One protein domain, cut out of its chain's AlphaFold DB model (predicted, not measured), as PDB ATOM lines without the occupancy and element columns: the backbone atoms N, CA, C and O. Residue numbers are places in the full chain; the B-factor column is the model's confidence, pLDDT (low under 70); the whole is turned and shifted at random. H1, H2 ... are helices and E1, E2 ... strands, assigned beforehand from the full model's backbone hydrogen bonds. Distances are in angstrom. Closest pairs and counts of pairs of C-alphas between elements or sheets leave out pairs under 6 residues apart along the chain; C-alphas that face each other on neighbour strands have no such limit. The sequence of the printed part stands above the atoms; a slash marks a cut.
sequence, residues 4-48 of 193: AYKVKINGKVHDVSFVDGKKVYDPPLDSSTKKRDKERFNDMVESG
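AT A GLANCE: This is residues 4 to 48 of the 193 residues of an uncharacterized protein of Candidatus Pacearchaeota archaeon (UniProt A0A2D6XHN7). A small three-stranded sheet forms one end, and a helix, H1, leads away from it as an arm, with residues 34 to 48 sticking out free. The 45 printed residues hold E1, E2, E3 and H1 in chain order, class mixed; the antiparallel sheet, order E1 - E2 - E3, is a meander, each strand the antiparallel neighbour of the one before. The whole is loose, radius of gyration of the C-alphas 11.9 A, spanning 30 by 25 by 16 A.

IN THESE COORDINATES: Find C-alpha 12 at (18.463, 18.663, 13.455), where E2, residues 12 to 19, begins its 21.2 A. Beside it look for E1, residues 5 to 9, 12.8 A, and E3, residues 22 to 26, 13.1 A. H1, residues 31 to 47, runs 24.3 A to C-alpha 47 at (17.244, 37.382, 36.800).

HOW THE PARTS SIT: In hairpin E1 and E2, N 14 and O 7 are 2.8 A apart, within hydrogen-bond range; in hairpin E2 and E3, N 17 and O 24 are, at 2.9 A. E1 and E3 are apart. H1 is not on the sheet; its every O i to N i+4 pair is within range.

THE WHOLE: The C-alphas farthest apart, of Pro 27 and Ser 47, are 31.4 A apart. The printed part has no cut, its three links are tight, and no printed residue is under 70 in pLDDT.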
ATOM      1  N   ALA A   4       7.165  11.765  22.942       84.06
ATOM      2  CA  ALA A   4       6.218  12.759  23.428       84.06
ATOM      3  C   ALA A   4       5.990  13.847  22.371       84.06
ATOM      4  O   ALA A   4       4.854  14.214  22.094       84.06
ATOM      5  N   TYR A   5       7.072  14.354  21.773       89.31
ATOM      6  CA  TYR A   5       7.026  15.351  20.705       89.31
ATOM      7  C   TYR A   5       8.355  15.404  19.938       89.31
ATOM      8  O   TYR A   5       9.382  14.917  20.415       89.31
ATOM      9  N   LYS A   6       8.336  16.025  18.753       90.31
ATOM     10  CA  LYS A   6       9.535  16.293  17.945       90.31
ATOM     11  C   LYS A   6       9.921  17.762  18.055       90.31
ATOM     12  O   LYS A   6       9.051  18.631  18.024       90.31
ATOM     13  N   VAL A   7      11.212  18.055  18.159       89.31
ATOM     14  CA  VAL A   7      11.733  19.430  18.197       89.31
ATOM     15  C   VAL A   7      12.906  19.582  17.237       89.31
ATOM     16  O   VAL A   7      13.732  18.682  17.117       89.31
ATOM     17  N   LYS A   8      12.996  20.721  16.544       86.38
ATOM     18  CA  LYS A   8      14.141  21.039  15.681       86.38
ATOM     19  C   LYS A   8      15.108  21.951  16.435       86.38
ATOM     20  O   LYS A   8      14.749  23.078  16.760       86.38
ATOM     21  N   ILE A   9      16.323  21.477  16.704       83.62
ATOM     22  CA  ILE A   9      17.372  22.216  17.423       83.62
ATOM     23  C   ILE A   9      18.615  22.254  16.532       83.62
ATOM     24  O   ILE A   9      19.053  21.226  16.023       83.62
ATOM     25  N   ASN A  10      19.162  23.452  16.287       78.25
ATOM     26  CA  ASN A  10      20.329  23.667  15.415       78.25
ATOM     27  C   ASN A  10      20.223  22.953  14.044       78.25
ATOM     28  O   ASN A  10      21.193  22.392  13.542       78.25
ATOM     29  N   GLY A  11      19.024  22.929  13.451       78.94
ATOM     30  CA  GLY A  11      18.784  22.302  12.146       78.94
ATOM     31  C   GLY A  11      18.496  20.796  12.176       78.94
ATOM     32  O   GLY A  11      17.983  20.284  11.184       78.94
ATOM     33  N   LYS A  12      18.727  20.103  13.298       85.00
ATOM     34  CA  LYS A  12      18.463  18.663  13.455       85.00
ATOM     35  C   LYS A  12      17.131  18.423  14.156       85.00
ATOM     36  O   LYS A  12      16.764  19.164  15.064       85.00
ATOM     37  N   VAL A  13      16.390  17.409  13.715       89.06
ATOM     38  CA  VAL A  13      15.135  16.997  14.357       89.06
ATOM     39  C   VAL A  13      15.458  15.972  15.437       89.06
ATOM     40  O   VAL A  13      16.158  15.003  15.164       89.06
ATOM     41  N   HIS A  14      14.959  16.215  16.644       89.94
ATOM     42  CA  HIS A  14      15.125  15.358  17.808       89.94
ATOM     43  C   HIS A  14      13.770  14.828  18.258       89.94
ATOM     44  O   HIS A  14      12.825  15.602  18.450       89.94
ATOM     45  N   ASP A  15      13.709  13.525  18.490       90.31
ATOM     46  CA  ASP A  15      12.593  12.879  19.157       90.31
ATOM     47  C   ASP A  15      12.796  13.007  20.668       90.31
ATOM     48  O   ASP A  15      13.814  12.589  21.223       90.31
ATOM     49  N   VAL A  16      11.839  13.655  21.333       89.62
ATOM     50  CA  VAL A  16      11.891  13.898  22.774       89.62
ATOM     51  C   VAL A  16      11.007  12.887  23.476       89.62
ATOM     52  O   VAL A  16       9.811  12.775  23.197       89.62
ATOM     53  N   SER A  17      11.593  12.165  24.421       91.19
ATOM     54  CA  SER A  17      10.889  11.259  25.324       91.19
ATOM     55  C   SER A  17      11.170  11.636  26.776       91.19
ATOM     56  O   SER A  17      12.139  12.336  27.078       91.19
ATOM     57  N   PHE A  18      10.298  11.204  27.682       88.06
ATOM     58  CA  PHE A  18      10.484  11.388  29.117       88.06
ATOM     59  C   PHE A  18      10.813  10.039  29.746       88.06
ATOM     60  O   PHE A  18      10.030   9.098  29.636       88.06
ATOM     61  N   VAL A  19      11.967   9.957  30.402       86.25
ATOM     62  CA  VAL A  19      12.381   8.799  31.202       86.25
ATOM     63  C   VAL A  19      12.717   9.323  32.590       86.25
ATOM     64  O   VAL A  19      13.524  10.242  32.717       86.25
ATOM     65  N   ASP A  20      12.038   8.810  33.616       85.25
ATOM     66  CA  ASP A  20      12.212   9.220  35.019       85.25
ATOM     67  C   ASP A  20      12.098  10.741  35.242       85.25
ATOM     68  O   ASP A  20      12.881  11.358  35.964       85.25
ATOM     69  N   GLY A  21      11.152  11.380  34.544       80.81
ATOM     70  CA  GLY A  21      10.932  12.831  34.606       80.81
ATOM     71  C   GLY A  21      11.996  13.677  33.893       80.81
ATOM     72  O   GLY A  21      11.893  14.903  33.879       80.81
ATOM     73  N   LYS A  22      13.000  13.058  33.260       83.81
ATOM     74  CA  LYS A  22      14.044  13.743  32.490       83.81
ATOM     75  C   LYS A  22      13.773  13.642  30.994       83.81
ATOM     76  O   LYS A  22      13.385  12.592  30.484       83.81
ATOM     77  N   LYS A  23      14.015  14.744  30.279       86.38
ATOM     78  CA  LYS A  23      13.944  14.783  28.813       86.38
ATOM     79  C   LYS A  23      15.136  14.036  28.220       86.38
ATOM     80  O   LYS A  23      16.284  14.405  28.466       86.38
ATOM     81  N   VAL A  24      14.851  13.018  27.419       88.12
ATOM     82  CA  VAL A  24      15.821  12.271  26.618       88.12
ATOM     83  C   VAL A  24      15.613  12.658  25.157       88.12
ATOM     84  O   VAL A  24      14.483  12.657  24.673       88.12
ATOM     85  N   TYR A  25      16.703  13.021  24.482       88.75
ATOM     86  CA  TYR A  25      16.711  13.457  23.084       88.75
ATOM     87  C   TYR A  25      17.364  12.378  22.224       88.75
ATOM     88  O   TYR A  25      18.463  11.933  22.562       88.75
ATOM     89  N   ASP A  26      16.718  12.012  21.120       87.88
ATOM     90  CA  ASP A  26      17.275  11.129  20.095       87.88
ATOM     91  C   ASP A  26      17.236  11.821  18.719       87.88
ATOM     92  O   ASP A  26      16.145  12.114  18.222       87.88
ATOM     93  N   PRO A  27      18.385  12.174  18.113       87.88
ATOM     94  CA  PRO A  27      19.751  11.961  18.601       87.88
ATOM     95  C   PRO A  27      20.082  12.804  19.848       87.88
ATOM     96  O   PRO A  27      19.444  13.835  20.089       87.88
ATOM     97  N   PRO A  28      21.090  12.420  20.651       87.88
ATOM     98  CA  PRO A  28      21.463  13.170  21.844       87.88
ATOM     99  C   PRO A  28      21.966  14.571  21.489       87.88
ATOM    100  O   PRO A  28      22.726  14.759  20.539       87.88
ATOM    101  N   LEU A  29      21.572  15.559  22.299       85.62
ATOM    102  CA  LEU A  29      22.114  16.914  22.201       85.62
ATOM    103  C   LEU A  29      23.623  16.901  22.454       85.62
ATOM    104  O   LEU A  29      24.104  16.216  23.368       85.62
ATOM    105  N   ASP A  30      24.347  17.700  21.676       87.75
ATOM    106  CA  ASP A  30      25.776  17.902  21.860       87.75
ATOM    107  C   ASP A  30      26.071  18.579  23.213       87.75
ATOM    108  O   ASP A  30      25.223  19.248  23.817       87.75
ATOM    109  N   SER A  31      27.285  18.375  23.722       82.69
ATOM    110  CA  SER A  31      27.703  18.887  25.029       82.69
ATOM    111  C   SER A  31      27.670  20.415  25.110       82.69
ATOM    112  O   SER A  31      27.368  20.953  26.177       82.69
ATOM    113  N   SER A  32      27.920  21.117  23.999       83.06
ATOM    114  CA  SER A  32      27.900  22.580  23.955       83.06
ATOM    115  C   SER A  32      26.477  23.131  24.071       83.06
ATOM    116  O   SER A  32      26.238  24.041  24.865       83.06
ATOM    117  N   THR A  33      25.508  22.515  23.388       81.81
ATOM    118  CA  THR A  33      24.089  22.875  23.476       81.81
ATOM    119  C   THR A  33      23.556  22.618  24.882       81.81
ATOM    120  O   THR A  33      22.928  23.501  25.458       81.81
ATOM    121  N   LYS A  34      23.891  21.470  25.492       83.75
ATOM    122  CA  LYS A  34      23.508  21.167  26.885       83.75
ATOM    123  C   LYS A  34      24.059  22.187  27.883       83.75
ATOM    124  O   LYS A  34      23.346  22.581  28.803       83.75
ATOM    125  N   LYS A  35      25.321  22.599  27.718       85.00
ATOM    126  CA  LYS A  35      25.957  23.609  28.576       85.00
ATOM    127  C   LYS A  35      25.264  24.965  28.430       85.00
ATOM    128  O   LYS A  35      24.842  25.531  29.431       85.00
ATOM    129  N   ARG A  36      25.071  25.420  27.190       81.25
ATOM    130  CA  ARG A  36      24.415  26.695  26.876       81.25
ATOM    131  C   ARG A  36      22.983  26.762  27.404       81.25
ATOM    132  O   ARG A  36      22.583  27.785  27.944       81.25
ATOM    133  N   ASP A  37      22.209  25.688  27.256       81.81
ATOM    134  CA  ASP A  37      20.829  25.647  27.748       81.81
ATOM    135  C   ASP A  37      20.777  25.693  29.281       81.81
ATOM    136  O   ASP A  37      19.905  26.351  29.844       81.81
ATOM    137  N   LYS A  38      21.735  25.048  29.961       82.94
ATOM    138  CA  LYS A  38      21.860  25.114  31.421       82.94
ATOM    139  C   LYS A  38      22.228  26.520  31.900       82.94
ATOM    140  O   LYS A  38      21.617  27.001  32.845       82.94
ATOM    141  N   GLU A  39      23.190  27.169  31.249       84.44
ATOM    142  CA  GLU A  39      23.588  28.552  31.556       84.44
ATOM    143  C   GLU A  39      22.407  29.511  31.369       84.44
ATOM    144  O   GLU A  39      22.028  30.201  32.305       84.44
ATOM    145  N   ARG A  40      21.723  29.451  30.219       79.44
ATOM    146  CA  ARG A  40      20.537  30.282  29.951       79.44
ATOM    147  C   ARG A  40      19.402  30.056  30.944       79.44
ATOM    148  O   ARG A  40      18.688  30.994  31.284       79.44
ATOM    149  N   PHE A  41      19.194  28.810  31.367       82.50
ATOM    150  CA  PHE A  41      18.182  28.499  32.368       82.50
ATOM    151  C   PHE A  41      18.549  29.084  33.734       82.50
ATOM    152  O   PHE A  41      17.683  29.652  34.392       82.50
ATOM    153  N   ASN A  42      19.816  28.986  34.139       84.81
ATOM    154  CA  ASN A  42      20.290  29.593  35.379       84.81
ATOM    155  C   ASN A  42      20.134  31.116  35.342       84.81
ATOM    156  O   ASN A  42      19.529  31.664  36.254       84.81
ATOM    157  N   ASP A  43      20.552  31.772  34.257       81.50
ATOM    158  CA  ASP A  43      20.391  33.221  34.084       81.50
ATOM    159  C   ASP A  43      18.916  33.646  34.193       81.50
ATOM    160  O   ASP A  43      18.592  34.666  34.799       81.50
ATOM    161  N   MET A  44      17.995  32.852  33.636       85.56
ATOM    162  CA  MET A  44      16.551  33.098  33.725       85.56
ATOM    163  C   MET A  44      16.031  32.968  35.162       85.56
ATOM    164  O   MET A  44      15.209  33.773  35.599       85.56
ATOM    165  N   VAL A  45      16.500  31.959  35.902       87.06
ATOM    166  CA  VAL A  45      16.132  31.759  37.312       87.06
ATOM    167  C   VAL A  45      16.699  32.879  38.187       87.06
ATOM    168  O   VAL A  45      15.990  33.379  39.056       87.06
ATOM    169  N   GLU A  46      17.941  33.295  37.944       84.38
ATOM    170  CA  GLU A  46      18.630  34.336  38.712       84.38
ATOM    171  C   GLU A  46      18.060  35.735  38.447       84.38
ATOM    172  O   GLU A  46      17.837  36.502  39.382       84.38
ATOM    173  N   SER A  47      17.787  36.071  37.185       82.25
ATOM    174  CA  SER A  47      17.244  37.382  36.800       82.25
ATOM    175  C   SER A  47      15.736  37.513  37.023       82.25
ATOM    176  O   SER A  47      15.210  38.628  37.031       82.25
ATOM    177  N   GLY A  48      15.015  36.392  37.140       81.56
ATOM    178  CA  GLY A  48      13.551  36.368  37.140       81.56
ATOM    179  C   GLY A  48      12.930  36.843  35.819       81.56
ATOM    180  O   GLY A  48      11.722  37.070  35.754       81.56
TER     181      GLY A  48